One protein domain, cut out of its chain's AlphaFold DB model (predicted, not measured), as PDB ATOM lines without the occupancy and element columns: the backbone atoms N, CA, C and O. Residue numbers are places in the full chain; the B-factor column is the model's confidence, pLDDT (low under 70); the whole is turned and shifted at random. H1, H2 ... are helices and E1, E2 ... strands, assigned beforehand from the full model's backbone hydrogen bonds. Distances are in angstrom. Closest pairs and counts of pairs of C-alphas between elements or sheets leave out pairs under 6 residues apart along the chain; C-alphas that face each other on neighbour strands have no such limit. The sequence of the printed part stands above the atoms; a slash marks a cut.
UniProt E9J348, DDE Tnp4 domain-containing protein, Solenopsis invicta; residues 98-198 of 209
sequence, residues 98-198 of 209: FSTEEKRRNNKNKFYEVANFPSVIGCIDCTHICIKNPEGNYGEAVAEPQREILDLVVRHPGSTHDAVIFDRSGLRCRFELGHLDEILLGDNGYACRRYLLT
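What this domain is: This is residues 98 to 198 of the 209 residues of the protein "DDE Tnp4 domain-containing protein" of Solenopsis invicta (UniProt E9J348). With little regular structure, this is a pair of short parallel strands, E1 and E2, with helix H1 packed on E1 and a long loop, residues 125 to 161, reaching away and folding back. The 101 printed residues hold, in order, H1 E1 H2 H3 E2, a mixed class with 37 residues in named elements. It is compact, radius of gyration of the C-alphas 14.4 A, spanning 48 by 26 by 25 A.

Where its parts are: Find C-alpha 101 at (8.585, -23.745, -10.155); H1 runs 21.1 A to residue 115. E1 is residues 120 to 124, H2 162 to 167, H3 170 to 176. E2, residues 183 to 186, ends at (-2.666, -14.569, -24.876).

How they stand to each other: Look at N 124 and O 185 of parallel E1 and E2, within hydrogen-bond range at 2.8 A. The closest C-alphas of H1 and E1, Asn 107 and Ile 121, are 5.2 A apart. E1, H2 H3, E2 form a strand-helix-strand unit, parallel strands joined through helices, its crossover right-handed. In H1, H2 and H3 every O i to N i+4 pair is within hydrogen-bond range.

The domain as a whole: The printed part has no cut. The link E1 to H2 is long; residues 98 to 100 and 125 to 160 have pLDDT under 70.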
ATOM      1  N   PHE A  98      -0.585 -22.330 -10.408       58.25
ATOM      2  CA  PHE A  98       0.367 -21.785 -11.378       58.25
ATOM      3  C   PHE A  98       1.769 -21.540 -10.779       58.25
ATOM      4  O   PHE A  98       2.724 -21.235 -11.487       58.25
ATOM      5  N   SER A  99       1.903 -21.641  -9.455       57.97
ATOM      6  CA  SER A  99       3.025 -21.073  -8.701       57.97
ATOM      7  C   SER A  99       4.221 -22.009  -8.545       57.97
ATOM      8  O   SER A  99       5.316 -21.533  -8.249       57.97
ATOM      9  N   THR A 100       4.059 -23.324  -8.717       69.88
ATOM     10  CA  THR A 100       5.175 -24.247  -8.483       69.88
ATOM     11  C   THR A 100       6.204 -24.123  -9.602       69.88
ATOM     12  O   THR A 100       5.896 -24.303 -10.780       69.88
ATOM     13  N   GLU A 101       7.452 -23.843  -9.229       76.38
ATOM     14  CA  GLU A 101       8.585 -23.745 -10.155       76.38
ATOM     15  C   GLU A 101       8.737 -24.992 -11.032       76.38
ATOM     16  O   GLU A 101       9.032 -24.889 -12.219       76.38
ATOM     17  N   GLU A 102       8.440 -26.165 -10.479       80.62
ATOM     18  CA  GLU A 102       8.440 -27.419 -11.221       80.62
ATOM     19  C   GLU A 102       7.419 -27.455 -12.358       80.62
ATOM     20  O   GLU A 102       7.780 -27.795 -13.484       80.62
ATOM     21  N   LYS A 103       6.172 -27.039 -12.106       76.94
ATOM     22  CA  LYS A 103       5.145 -26.959 -13.153       76.94
ATOM     23  C   LYS A 103       5.540 -25.955 -14.230       76.94
ATOM     24  O   LYS A 103       5.447 -26.269 -15.415       76.94
ATOM     25  N   ARG A 104       6.054 -24.785 -13.833       79.94
ATOM     26  CA  ARG A 104       6.541 -23.763 -14.775       79.94
ATOM     27  C   ARG A 104       7.676 -24.297 -15.645       79.94
ATOM     28  O   ARG A 104       7.637 -24.138 -16.860       79.94
ATOM     29  N   ARG A 105       8.657 -24.979 -15.051       83.19
ATOM     30  CA  ARG A 105       9.773 -25.605 -15.773       83.19
ATOM     31  C   ARG A 105       9.301 -26.700 -16.729       83.19
ATOM     32  O   ARG A 105       9.751 -26.736 -17.869       83.19
ATOM     33  N   ASN A 106       8.363 -27.541 -16.303       83.94
ATOM     34  CA  ASN A 106       7.788 -28.570 -17.169       83.94
ATOM     35  C   ASN A 106       7.026 -27.945 -18.348       83.94
ATOM     36  O   ASN A 106       7.157 -28.418 -19.473       83.94
ATOM     37  N   ASN A 107       6.283 -26.861 -18.117       81.88
ATOM     38  CA  ASN A 107       5.590 -26.142 -19.186       81.88
ATOM     39  C   ASN A 107       6.573 -25.494 -20.167       81.88
ATOM     40  O   ASN A 107       6.396 -25.671 -21.369       81.88
ATOM     41  N   LYS A 108       7.647 -24.853 -19.680       84.19
ATOM     42  CA  LYS A 108       8.719 -24.316 -20.543       84.19
ATOM     43  C   LYS A 108       9.269 -25.381 -21.482       84.19
ATOM     44  O   LYS A 108       9.360 -25.137 -22.680       84.19
ATOM     45  N   ASN A 109       9.592 -26.557 -20.945       84.62
ATOM     46  CA  ASN A 109      10.127 -27.656 -21.744       84.62
ATOM     47  C   ASN A 109       9.120 -28.114 -22.806       84.62
ATOM     48  O   ASN A 109       9.488 -28.238 -23.966       84.62
ATOM     49  N   LYS A 110       7.838 -28.264 -22.448       83.19
ATOM     50  CA  LYS A 110       6.785 -28.657 -23.401       83.19
ATOM     51  C   LYS A 110       6.599 -27.645 -24.535       83.19
ATOM     52  O   LYS A 110       6.494 -28.039 -25.690       83.19
ATOM     53  N   PHE A 111       6.548 -26.346 -24.228       83.12
ATOM     54  CA  PHE A 111       6.418 -25.310 -25.263       83.12
ATOM     55  C   PHE A 111       7.654 -25.245 -26.164       83.12
ATOM     56  O   PHE A 111       7.528 -25.068 -27.379       83.12
ATOM     57  N   TYR A 112       8.837 -25.456 -25.586       85.25
ATOM     58  CA  TYR A 112      10.076 -25.535 -26.341       85.25
ATOM     59  C   TYR A 112      10.116 -26.765 -27.261       85.25
ATOM     60  O   TYR A 112      10.454 -26.634 -28.429       85.25
ATOM     61  N   GLU A 113       9.697 -27.939 -26.792       85.25
ATOM     62  CA  GLU A 113       9.634 -29.162 -27.608       85.25
ATOM     63  C   GLU A 113       8.656 -29.049 -28.786       85.25
ATOM     64  O   GLU A 113       8.930 -29.567 -29.866       85.25
ATOM     65  N   VAL A 114       7.517 -28.376 -28.593       80.38
ATOM     66  CA  VAL A 114       6.474 -28.267 -29.625       80.38
ATOM     67  C   VAL A 114       6.822 -27.234 -30.695       80.38
ATOM     68  O   VAL A 114       6.586 -27.482 -31.875       80.38
ATOM     69  N   ALA A 115       7.337 -26.068 -30.298       80.50
ATOM     70  CA  ALA A 115       7.456 -24.914 -31.192       80.50
ATOM     71  C   ALA A 115       8.814 -24.198 -31.118       80.50
ATOM     72  O   ALA A 115       8.951 -23.106 -31.662       80.50
ATOM     73  N   ASN A 116       9.811 -24.765 -30.426       85.06
ATOM     74  CA  ASN A 116      11.071 -24.088 -30.084       85.06
ATOM     75  C   ASN A 116      10.851 -22.719 -29.420       85.06
ATOM     76  O   ASN A 116      11.676 -21.819 -29.560       85.06
ATOM     77  N   PHE A 117       9.739 -22.554 -28.691       83.38
ATOM     78  CA  PHE A 117       9.389 -21.295 -28.041       83.38
ATOM     79  C   PHE A 117       9.895 -21.300 -26.589       83.38
ATOM     80  O   PHE A 117       9.308 -21.971 -25.735       83.38
ATOM     81  N   PRO A 118      10.988 -20.579 -26.269       85.56
ATOM     82  CA  PRO A 118      11.550 -20.578 -24.927       85.56
ATOM     83  C   PRO A 118      10.713 -19.748 -23.945       85.56
ATOM     84  O   PRO A 118      10.008 -18.814 -24.317       85.56
ATOM     85  N   SER A 119      10.863 -20.052 -22.655       86.62
ATOM     86  CA  SER A 119      10.355 -19.247 -21.530       86.62
ATOM     87  C   SER A 119       8.833 -19.110 -21.403       86.62
ATOM     88  O   SER A 119       8.375 -18.417 -20.492       86.62
ATOM     89  N   VAL A 120       8.049 -19.806 -22.230       84.81
ATOM     90  CA  VAL A 120       6.586 -19.838 -22.116       84.81
ATOM     91  C   VAL A 120       6.164 -20.757 -20.970       84.81
ATOM     92  O   VAL A 120       6.523 -21.934 -20.945       84.81
ATOM     93  N   ILE A 121       5.389 -20.237 -20.018       82.75
ATOM     94  CA  ILE A 121       4.899 -21.019 -18.863       82.75
ATOM     95  C   ILE A 121       3.416 -21.369 -18.932       82.75
ATOM     96  O   ILE A 121       2.945 -22.196 -18.144       82.75
ATOM     97  N   GLY A 122       2.685 -20.785 -19.876       82.50
ATOM     98  CA  GLY A 122       1.277 -21.079 -20.088       82.50
ATOM     99  C   GLY A 122       0.625 -20.143 -21.094       82.50
ATOM    100  O   GLY A 122       1.235 -19.182 -21.565       82.50
ATOM    101  N   CYS A 123      -0.640 -20.433 -21.377       81.06
ATOM    102  CA  CYS A 123      -1.516 -19.566 -22.150       81.06
ATOM    103  C   CYS A 123      -2.589 -18.965 -21.236       81.06
ATOM    104  O   CYS A 123      -2.993 -19.602 -20.261       81.06
ATOM    105  N   ILE A 124      -3.049 -17.758 -21.549       77.25
ATOM    106  CA  ILE A 124      -4.170 -17.096 -20.887       77.25
ATOM    107  C   ILE A 124      -5.341 -16.976 -21.865       77.25
ATOM    108  O   ILE A 124      -5.162 -16.556 -23.004       77.25
ATOM    109  N   ASP A 125      -6.531 -17.346 -21.403       68.12
ATOM    110  CA  ASP A 125      -7.782 -17.227 -22.149       68.12
ATOM    111  C   ASP A 125      -8.946 -17.050 -21.160       68.12
ATOM    112  O   ASP A 125      -8.956 -17.690 -20.102       68.12
ATOM    113  N   CYS A 126      -9.912 -16.178 -21.450       64.81
ATOM    114  CA  CYS A 126     -11.069 -15.978 -20.572       64.81
ATOM    115  C   CYS A 126     -12.250 -16.824 -21.044       64.81
ATOM    116  O   CYS A 126     -12.667 -16.779 -22.195       64.81
ATOM    117  N   THR A 127     -12.851 -17.592 -20.130       57.28
ATOM    118  CA  THR A 127     -14.098 -18.307 -20.421       57.28
ATOM    119  C   THR A 127     -15.282 -17.610 -19.764       57.28
ATOM    120  O   THR A 127     -15.395 -17.543 -18.538       57.28
ATOM    121  N   HIS A 128     -16.235 -17.166 -20.583       53.12
ATOM    122  CA  HIS A 128     -17.515 -16.691 -20.073       53.12
ATOM    123  C   HIS A 128     -18.360 -17.871 -19.579       53.12
ATOM    124  O   HIS A 128     -18.884 -18.666 -20.367       53.12
ATOM    125  N   ILE A 129     -18.542 -17.972 -18.263       50.53
ATOM    126  CA  ILE A 129     -19.476 -18.932 -17.670       50.53
ATOM    127  C   ILE A 129     -20.838 -18.260 -17.521       50.53
ATOM    128  O   ILE A 129     -21.041 -17.376 -16.691       50.53
ATOM    129  N   CYS A 130     -21.804 -18.696 -18.329       42.47
ATOM    130  CA  CYS A 130     -23.178 -18.219 -18.225       42.47
ATOM    131  C   CYS A 130     -23.839 -18.781 -16.956       42.47
ATOM    132  O   CYS A 130     -24.323 -19.913 -16.942       42.47
ATOM    133  N   ILE A 131     -23.886 -17.984 -15.888       43.72
ATOM    134  CA  ILE A 131     -24.670 -18.302 -14.692       43.72
ATOM    135  C   ILE A 131     -26.073 -17.722 -14.886       43.72
ATOM    136  O   ILE A 131     -26.287 -16.515 -14.772       43.72
ATOM    137  N   LYS A 132     -27.055 -18.577 -15.186       38.31
ATOM    138  CA  LYS A 132     -28.467 -18.173 -15.173       38.31
ATOM    139  C   LYS A 132     -28.922 -18.012 -13.722       38.31
ATOM    140  O   LYS A 132     -29.276 -18.994 -13.079       38.31
ATOM    141  N   ASN A 133     -28.917 -16.782 -13.222       41.50
ATOM    142  CA  ASN A 133     -29.526 -16.410 -11.944       41.50
ATOM    143  C   ASN A 133     -30.731 -15.476 -12.210       41.50
ATOM    144  O   ASN A 133     -30.671 -14.720 -13.182       41.50
ATOM    145  N   PRO A 134     -31.807 -15.478 -11.395       41.16
ATOM    146  CA  PRO A 134     -33.004 -14.666 -11.644       41.16
ATOM    147  C   PRO A 134     -32.778 -13.142 -11.644       41.16
ATOM    148  O   PRO A 134     -33.620 -12.425 -12.169       41.16
ATOM    149  N   GLU A 135     -31.664 -12.646 -11.081       37.59
ATOM    150  CA  GLU A 135     -31.455 -11.208 -10.802       37.59
ATOM    151  C   GLU A 135     -30.068 -10.647 -11.212       37.59
ATOM    152  O   GLU A 135     -29.593  -9.665 -10.657       37.59
ATOM    153  N   GLY A 136     -29.413 -11.227 -12.225       39.72
ATOM    154  CA  GLY A 136     -28.499 -10.457 -13.093       39.72
ATOM    155  C   GLY A 136     -27.187  -9.891 -12.517       39.72
ATOM    156  O   GLY A 136     -26.906  -8.719 -12.732       39.72
ATOM    157  N   ASN A 137     -26.323 -10.706 -11.896       41.44
ATOM    158  CA  ASN A 137     -24.905 -10.349 -11.697       41.44
ATOM    159  C   ASN A 137     -23.979 -11.543 -11.979       41.44
ATOM    160  O   ASN A 137     -24.346 -12.688 -11.715       41.44
ATOM    161  N   TYR A 138     -22.793 -11.267 -12.536       43.09
ATOM    162  CA  TYR A 138     -21.924 -12.249 -13.194       43.09
ATOM    163  C   TYR A 138     -20.618 -12.521 -12.425       43.09
ATOM    164  O   TYR A 138     -20.141 -11.666 -11.683       43.09
ATOM    165  N   GLY A 139     -20.042 -13.708 -12.633       36.06
ATOM    166  CA  GLY A 139     -18.717 -14.104 -12.150       36.06
ATOM    167  C   GLY A 139     -18.072 -15.116 -13.107       36.06
ATOM    168  O   GLY A 139     -18.784 -15.930 -13.694       36.06
ATOM    169  N   GLU A 140     -16.747 -15.042 -13.287       46.44
ATOM    170  CA  GLU A 140     -16.004 -15.679 -14.395       46.44
ATOM    171  C   GLU A 140     -14.810 -16.543 -13.940       46.44
ATOM    172  O   GLU A 140     -14.223 -16.306 -12.886       46.44
ATOM    173  N   ALA A 141     -14.450 -17.555 -14.739       38.38
ATOM    174  CA  ALA A 141     -13.356 -18.497 -14.482       38.38
ATOM    175  C   ALA A 141     -12.589 -18.854 -15.769       38.38
ATOM    176  O   ALA A 141     -13.215 -19.010 -16.808       38.38
ATOM    177  N   VAL A 142     -11.260 -19.006 -15.703       34.97
ATOM    178  CA  VAL A 142     -10.317 -19.229 -16.835       34.97
ATOM    179  C   VAL A 142      -9.930 -20.716 -16.955       34.97
ATOM    180  O   VAL A 142      -9.852 -21.367 -15.923       34.97
ATOM    181  N   ALA A 143      -9.656 -21.273 -18.150       32.66
ATOM    182  CA  ALA A 143      -9.084 -22.630 -18.313       32.66
ATOM    183  C   ALA A 143      -8.388 -22.903 -19.682       32.66
ATOM    184  O   ALA A 143      -8.960 -22.587 -20.716       32.66
ATOM    185  N   GLU A 144      -7.264 -23.657 -19.644       42.50
ATOM    186  CA  GLU A 144      -6.617 -24.531 -20.676       42.50
ATOM    187  C   GLU A 144      -5.479 -24.022 -21.591       42.50
ATOM    188  O   GLU A 144      -5.545 -22.936 -22.152       42.50
ATOM    189  N   PRO A 145      -4.419 -24.854 -21.777       30.55
ATOM    190  CA  PRO A 145      -4.347 -25.782 -22.939       30.55
ATOM    191  C   PRO A 145      -4.276 -27.288 -22.593       30.55
ATOM    192  O   PRO A 145      -4.273 -28.137 -23.481       30.55
ATOM    193  N   GLN A 146      -4.220 -27.639 -21.305       39.03
ATOM    194  CA  GLN A 146      -4.233 -29.023 -20.790       39.03
ATOM    195  C   GLN A 146      -5.403 -29.282 -19.823       39.03
ATOM    196  O   GLN A 146      -5.305 -30.156 -18.970       39.03
ATOM    197  N   ARG A 147      -6.523 -28.547 -19.936       48.03
ATOM    198  CA  ARG A 147      -7.611 -28.551 -18.926       48.03
ATOM    199  C   ARG A 147      -7.232 -28.006 -17.548       48.03
ATOM    200  O   ARG A 147      -7.998 -28.174 -16.606       48.03
ATOM    201  N   GLU A 148      -6.091 -27.330 -17.414       48.62
ATOM    202  CA  GLU A 148      -5.675 -26.735 -16.142       48.62
ATOM    203  C   GLU A 148      -6.047 -25.248 -16.096       48.62
ATOM    204  O   GLU A 148      -5.689 -24.459 -16.973       48.62
ATOM    205  N   ILE A 149      -6.815 -24.885 -15.072       52.31
ATOM    206  CA  ILE A 149      -7.153 -23.505 -14.732       52.31
ATOM    207  C   ILE A 149      -5.912 -22.893 -14.081       52.31
ATOM    208  O   ILE A 149      -5.427 -23.415 -13.079       52.31
ATOM    209  N   LEU A 150      -5.374 -21.824 -14.668       51.91
ATOM    210  CA  LEU A 150      -4.106 -21.223 -14.230       51.91
ATOM    211  C   LEU A 150      -4.296 -20.049 -13.260       51.91
ATOM    212  O   LEU A 150      -3.455 -19.801 -12.401       51.91
ATOM    213  N   ASP A 151      -5.412 -19.343 -13.370       55.88
ATOM    214  CA  ASP A 151      -5.836 -18.303 -12.438       55.88
ATOM    215  C   ASP A 151      -7.365 -18.246 -12.462       55.88
ATOM    216  O   ASP A 151      -7.982 -18.678 -13.431       55.88
ATOM    217  N   LEU A 152      -7.999 -17.754 -11.403       58.84
ATOM    218  CA  LEU A 152      -9.455 -17.696 -11.308       58.84
ATOM    219  C   LEU A 152      -9.895 -16.332 -10.779       58.84
ATOM    220  O   LEU A 152      -9.819 -16.056  -9.582       58.84
ATOM    221  N   VAL A 153     -10.402 -15.479 -11.674       58.56
ATOM    222  CA  VAL A 153     -10.854 -14.120 -11.343       58.56
ATOM    223  C   VAL A 153     -12.379 -14.003 -11.474       58.56
ATOM    224  O   VAL A 153     -12.900 -13.543 -12.480       58.56
ATOM    225  N   VAL A 154     -13.108 -14.327 -10.401       58.19
ATOM    226  CA  VAL A 154     -14.594 -14.357 -10.377       58.19
ATOM    227  C   VAL A 154     -15.236 -13.005 -10.015       58.19
ATOM    228  O   VAL A 154     -16.312 -12.948  -9.427       58.19
ATOM    229  N   ARG A 155     -14.564 -11.880 -10.287       61.03
ATOM    230  CA  ARG A 155     -14.956 -10.555  -9.749       61.03
ATOM    231  C   ARG A 155     -15.588  -9.615 -10.774       61.03
ATOM    232  O   ARG A 155     -15.866  -8.464 -10.433       61.03
ATOM    233  N   HIS A 156     -15.776 -10.074 -12.007       58.00
ATOM    234  CA  HIS A 156     -16.160  -9.219 -13.120       58.00
ATOM    235  C   HIS A 156     -17.478  -9.657 -13.773       58.00
ATOM    236  O   HIS A 156     -17.749 -10.854 -13.875       58.00
ATOM    237  N   PRO A 157     -18.328  -8.685 -14.169       57.34
ATOM    238  CA  PRO A 157     -19.514  -8.959 -14.958       57.34
ATOM    239  C   PRO A 157     -19.121  -9.535 -16.330       57.34
ATOM    240  O   PRO A 157     -18.100  -9.133 -16.873       57.34
ATOM    241  N   GLY A 158     -19.971 -10.375 -16.931       55.84
ATOM    242  CA  GLY A 158     -19.702 -11.102 -18.181       55.84
ATOM    243  C   GLY A 158     -19.533 -10.231 -19.427       55.84
ATOM    244  O   GLY A 158     -19.242 -10.730 -20.503       55.84
ATOM    245  N   SER A 159     -19.766  -8.927 -19.298       64.56
ATOM    246  CA  SER A 159     -19.506  -7.912 -20.319       64.56
ATOM    247  C   SER A 159     -18.121  -7.269 -20.192       64.56
ATOM    248  O   SER A 159     -17.801  -6.354 -20.950       64.56
ATOM    249  N   THR A 160     -17.319  -7.681 -19.209       66.88
ATOM    250  CA  THR A 160     -15.982  -7.128 -18.990       66.88
ATOM    251  C   THR A 160     -15.019  -7.735 -19.996       66.88
ATOM    252  O   THR A 160     -14.945  -8.947 -20.121       66.88
ATOM    253  N   HIS A 161     -14.262  -6.889 -20.691       74.81
ATOM    254  CA  HIS A 161     -13.231  -7.362 -21.607       74.81
ATOM    255  C   HIS A 161     -12.100  -8.083 -20.867       74.81
ATOM    256  O   HIS A 161     -11.632  -7.619 -19.825       74.81
ATOM    257  N   ASP A 162     -11.595  -9.145 -21.480       72.50
ATOM    258  CA  ASP A 162     -10.517 -10.008 -20.993       72.50
ATOM    259  C   ASP A 162      -9.275  -9.226 -20.547       72.50
ATOM    260  O   ASP A 162      -8.731  -9.454 -19.464       72.50
ATOM    261  N   ALA A 163      -8.883  -8.205 -21.318       77.38
ATOM    262  CA  ALA A 163      -7.784  -7.311 -20.956       77.38
ATOM    263  C   ALA A 163      -8.007  -6.608 -19.606       77.38
ATOM    264  O   ALA A 163      -7.078  -6.476 -18.811       77.38
ATOM    265  N   VAL A 164      -9.242  -6.188 -19.315       79.56
ATOM    266  CA  VAL A 164      -9.599  -5.519 -18.053       79.56
ATOM    267  C   VAL A 164      -9.562  -6.505 -16.886       79.56
ATOM    268  O   VAL A 164      -9.146  -6.135 -15.784       79.56
ATOM    269  N   ILE A 165      -9.971  -7.755 -17.117       75.88
ATOM    270  CA  ILE A 165      -9.905  -8.833 -16.122       75.88
ATOM    271  C   ILE A 165      -8.442  -9.123 -15.781       75.88
ATOM    272  O   ILE A 165      -8.070  -9.135 -14.604       75.88
ATOM    273  N   PHE A 166      -7.593  -9.280 -16.799       80.88
ATOM    274  CA  PHE A 166      -6.163  -9.493 -16.605       80.88
ATOM    275  C   PHE A 166      -5.495  -8.311 -15.906       80.88
ATOM    276  O   PHE A 166      -4.723  -8.510 -14.966       80.88
ATOM    277  N   ASP A 167      -5.850  -7.081 -16.277       81.00
ATOM    278  CA  ASP A 167      -5.293  -5.877 -15.665       81.00
ATOM    279  C   ASP A 167      -5.584  -5.764 -14.164       81.00
ATOM    280  O   ASP A 167      -4.840  -5.084 -13.450       81.00
ATOM    281  N   ARG A 168      -6.627  -6.450 -13.686       76.81
ATOM    282  CA  ARG A 168      -7.054  -6.521 -12.280       76.81
ATOM    283  C   ARG A 168      -6.740  -7.868 -11.614       76.81
ATOM    284  O   ARG A 168      -7.112  -8.086 -10.454       76.81
ATOM    285  N   SER A 169      -6.079  -8.775 -12.329       76.50
ATOM    286  CA  SER A 169      -5.703 -10.100 -11.834       76.50
ATOM    287  C   SER A 169      -4.507 -10.033 -10.881       76.50
ATOM    288  O   SER A 169      -3.635  -9.165 -10.981       76.50
ATOM    289  N   GLY A 170      -4.435 -10.995  -9.955       76.62
ATOM    290  CA  GLY A 170      -3.238 -11.190  -9.133       76.62
ATOM    291  C   GLY A 170      -2.045 -11.665  -9.968       76.62
ATOM    292  O   GLY A 170      -0.897 -11.384  -9.624       76.62
ATOM    293  N   LEU A 171      -2.312 -12.335 -11.093       78.50
ATOM    294  CA  LEU A 171      -1.300 -12.786 -12.039       78.50
ATOM    295  C   LEU A 171      -0.509 -11.618 -12.635       78.50
ATOM    296  O   LEU A 171       0.718 -11.641 -12.560       78.50
ATOM    297  N   ARG A 172      -1.183 -10.564 -13.117       83.50
ATOM    298  CA  ARG A 172      -0.502  -9.351 -13.596       83.50
ATOM    299  C   ARG A 172       0.392  -8.747 -12.515       83.50
ATOM    300  O   ARG A 172       1.534  -8.411 -12.799       83.50
ATOM    301  N   CYS A 173      -0.109  -8.634 -11.286       83.06
ATOM    302  CA  CYS A 173       0.663  -8.078 -10.174       83.06
ATOM    303  C   CYS A 173       1.979  -8.846  -9.953       83.06
ATOM    304  O   CYS A 173       3.024  -8.233  -9.773       83.06
ATOM    305  N   ARG A 174       1.960 -10.184 -10.048       82.12
ATOM    306  CA  ARG A 174       3.177 -11.006  -9.920       82.12
ATOM    307  C   ARG A 174       4.205 -10.746 -11.027       82.12
ATOM    308  O   ARG A 174       5.391 -10.730 -10.720       82.12
ATOM    309  N   PHE A 175       3.770 -10.523 -12.267       85.62
ATOM    310  CA  PHE A 175       4.675 -10.153 -13.364       85.62
ATOM    311  C   PHE A 175       5.238  -8.738 -13.203       85.62
ATOM    312  O   PHE A 175       6.437  -8.531 -13.344       85.62
ATOM    313  N   GLU A 176       4.396  -7.764 -12.853       87.31
ATOM    314  CA  GLU A 176       4.818  -6.361 -12.693       87.31
ATOM    315  C   GLU A 176       5.771  -6.177 -11.496       87.31
ATOM    316  O   GLU A 176       6.654  -5.324 -11.531       87.31
ATOM    317  N   LEU A 177       5.622  -6.994 -10.446       86.69
ATOM    318  CA  LEU A 177       6.525  -7.022  -9.288       86.69
ATOM    319  C   LEU A 177       7.809  -7.840  -9.524       86.69
ATOM    320  O   LEU A 177       8.640  -7.913  -8.621       86.69
ATOM    321  N   GLY A 178       7.980  -8.472 -10.691       83.56
ATOM    322  CA  GLY A 178       9.155  -9.303 -10.991       83.56
ATOM    323  C   GLY A 178       9.213 -10.613 -10.199       83.56
ATOM    324  O   GLY A 178      10.274 -11.204 -10.040       83.56
ATOM    325  N   HIS A 179       8.081 -11.089  -9.669       83.75
ATOM    326  CA  HIS A 179       8.007 -12.428  -9.073       83.75
ATOM    327  C   HIS A 179       7.952 -13.531 -10.143       83.75
ATOM    328  O   HIS A 179       8.116 -14.710  -9.825       83.75
ATOM    329  N   LEU A 180       7.666 -13.155 -11.390       82.00
ATOM    330  CA  LEU A 180       7.637 -14.017 -12.563       82.00
ATOM    331  C   LEU A 180       8.335 -13.288 -13.714       82.00
ATOM    332  O   LEU A 180       7.878 -12.225 -14.124       82.00
ATOM    333  N   ASP A 181       9.390 -13.893 -14.253       84.50
ATOM    334  CA  ASP A 181      10.188 -13.345 -15.367       84.50
ATOM    335  C   ASP A 181       9.934 -14.092 -16.688       84.50
ATOM    336  O   ASP A 181      10.722 -14.060 -17.633       84.50
ATOM    337  N   GLU A 182       8.833 -14.832 -16.741       88.19
ATOM    338  CA  GLU A 182       8.465 -15.685 -17.863       88.19
ATOM    339  C   GLU A 182       7.457 -15.052 -18.822       88.19
ATOM    340  O   GLU A 182       7.003 -13.925 -18.640       88.19
ATOM    341  N   ILE A 183       7.101 -15.810 -19.859       88.50
ATOM    342  CA  ILE A 183       6.177 -15.387 -20.902       88.50
ATOM    343  C   ILE A 183       4.862 -16.165 -20.794       88.50
ATOM    344  O   ILE A 183       4.843 -17.388 -20.620       88.50
ATOM    345  N   LEU A 184       3.757 -15.440 -20.942       86.88
ATOM    346  CA  LEU A 184       2.435 -15.972 -21.237       86.88
ATOM    347  C   LEU A 184       2.075 -15.736 -22.700       86.88
ATOM    348  O   LEU A 184       2.457 -14.721 -23.282       86.88
ATOM    349  N   LEU A 185       1.295 -16.650 -23.267       85.44
ATOM    350  CA  LEU A 185       0.656 -16.464 -24.569       85.44
ATOM    351  C   LEU A 185      -0.817 -16.112 -24.360       85.44
ATOM    352  O   LEU A 185      -1.532 -16.859 -23.699       85.44
ATOM    353  N   GLY A 186      -1.264 -14.982 -24.887       84.44
ATOM    354  CA  GLY A 186      -2.666 -14.569 -24.876       84.44
ATOM    355  C   GLY A 186      -3.255 -14.581 -26.276       84.44
ATOM    356  O   GLY A 186      -2.530 -14.607 -27.272       84.44
ATOM    357  N   ASP A 187      -4.577 -14.540 -26.355       81.94
ATOM    358  CA  ASP A 187      -5.262 -14.271 -27.611       81.94
ATOM    359  C   ASP A 187      -5.190 -12.771 -27.982       81.94
ATOM    360  O   ASP A 187      -4.572 -11.950 -27.300       81.94
ATOM    361  N   ASN A 188      -5.831 -12.397 -29.088       81.62
ATOM    362  CA  ASN A 188      -5.851 -11.009 -29.563       81.62
ATOM    363  C   ASN A 188      -6.705 -10.064 -28.699       81.62
ATOM    364  O   ASN A 188      -6.726  -8.860 -28.957       81.62
ATOM    365  N   GLY A 189      -7.431 -10.591 -27.709       80.75
ATOM    366  CA  GLY A 189      -8.190  -9.814 -26.737       80.75
ATOM    367  C   GLY A 189      -7.304  -9.119 -25.702       80.75
ATOM    368  O   GLY A 189      -7.768  -8.199 -25.026       80.75
ATOM    369  N   TYR A 190      -6.029  -9.507 -25.599       82.69
ATOM    370  CA  TYR A 190      -5.059  -8.900 -24.690       82.69
ATOM    371  C   TYR A 190      -4.130  -7.910 -25.398       82.69
ATOM    372  O   TYR A 190      -3.861  -7.986 -26.593       82.69
ATOM    373  N   ALA A 191      -3.585  -6.968 -24.628       85.56
ATOM    374  CA  ALA A 191      -2.482  -6.140 -25.093       85.56
ATOM    375  C   ALA A 191      -1.165  -6.924 -25.010       85.56
ATOM    376  O   ALA A 191      -0.875  -7.532 -23.976       85.56
ATOM    377  N   CYS A 192      -0.341  -6.839 -26.057       88.69
ATOM    378  CA  CYS A 192       1.014  -7.381 -26.040       88.69
ATOM    379  C   CYS A 192       1.889  -6.624 -25.022       88.69
ATOM    380  O   CYS A 192       1.921  -5.390 -24.990       88.69
ATOM    381  N   ARG A 193       2.591  -7.369 -24.167       88.81
ATOM    382  CA  ARG A 193       3.453  -6.882 -23.081       88.81
ATOM    383  C   ARG A 193       4.731  -7.717 -23.030       88.81
ATOM    384  O   ARG A 193       4.794  -8.816 -23.566       88.81
ATOM    385  N   ARG A 194       5.730  -7.246 -22.275       89.12
ATOM    386  CA  ARG A 194       7.020  -7.948 -22.080       89.12
ATOM    387  C   ARG A 194       6.878  -9.402 -21.606       89.12
ATOM    388  O   ARG A 194       7.742 -10.213 -21.900       89.12
ATOM    389  N   TYR A 195       5.810  -9.698 -20.870       87.75
ATOM    390  CA  TYR A 195       5.513 -11.001 -20.274       87.75
ATOM    391  C   TYR A 195       4.211 -11.627 -20.812       87.75
ATOM    392  O   TYR A 195       3.789 -12.670 -20.321       87.75
ATOM    393  N   LEU A 196       3.544 -10.996 -21.789       88.62
ATOM    394  CA  LEU A 196       2.304 -11.488 -22.396       88.62
ATOM    395  C   LEU A 196       2.336 -11.230 -23.902       88.62
ATOM    396  O   LEU A 196       2.142 -10.098 -24.335       88.62
ATOM    397  N   LEU A 197       2.590 -12.268 -24.689       89.12
ATOM    398  CA  LEU A 197       2.654 -12.175 -26.143       89.12
ATOM    399  C   LEU A 197       1.310 -12.556 -26.754       89.12
ATOM    400  O   LEU A 197       0.692 -13.534 -26.342       89.12
ATOM    401  N   THR A 198       0.883 -11.794 -27.753       88.06
ATOM    402  CA  THR A 198      -0.348 -12.030 -28.512       88.06
ATOM    403  C   THR A 198      -0.000 -12.235 -29.984       88.06
ATOM    404  O   THR A 198       0.983 -11.653 -30.453       88.06
TER     405      THR A 198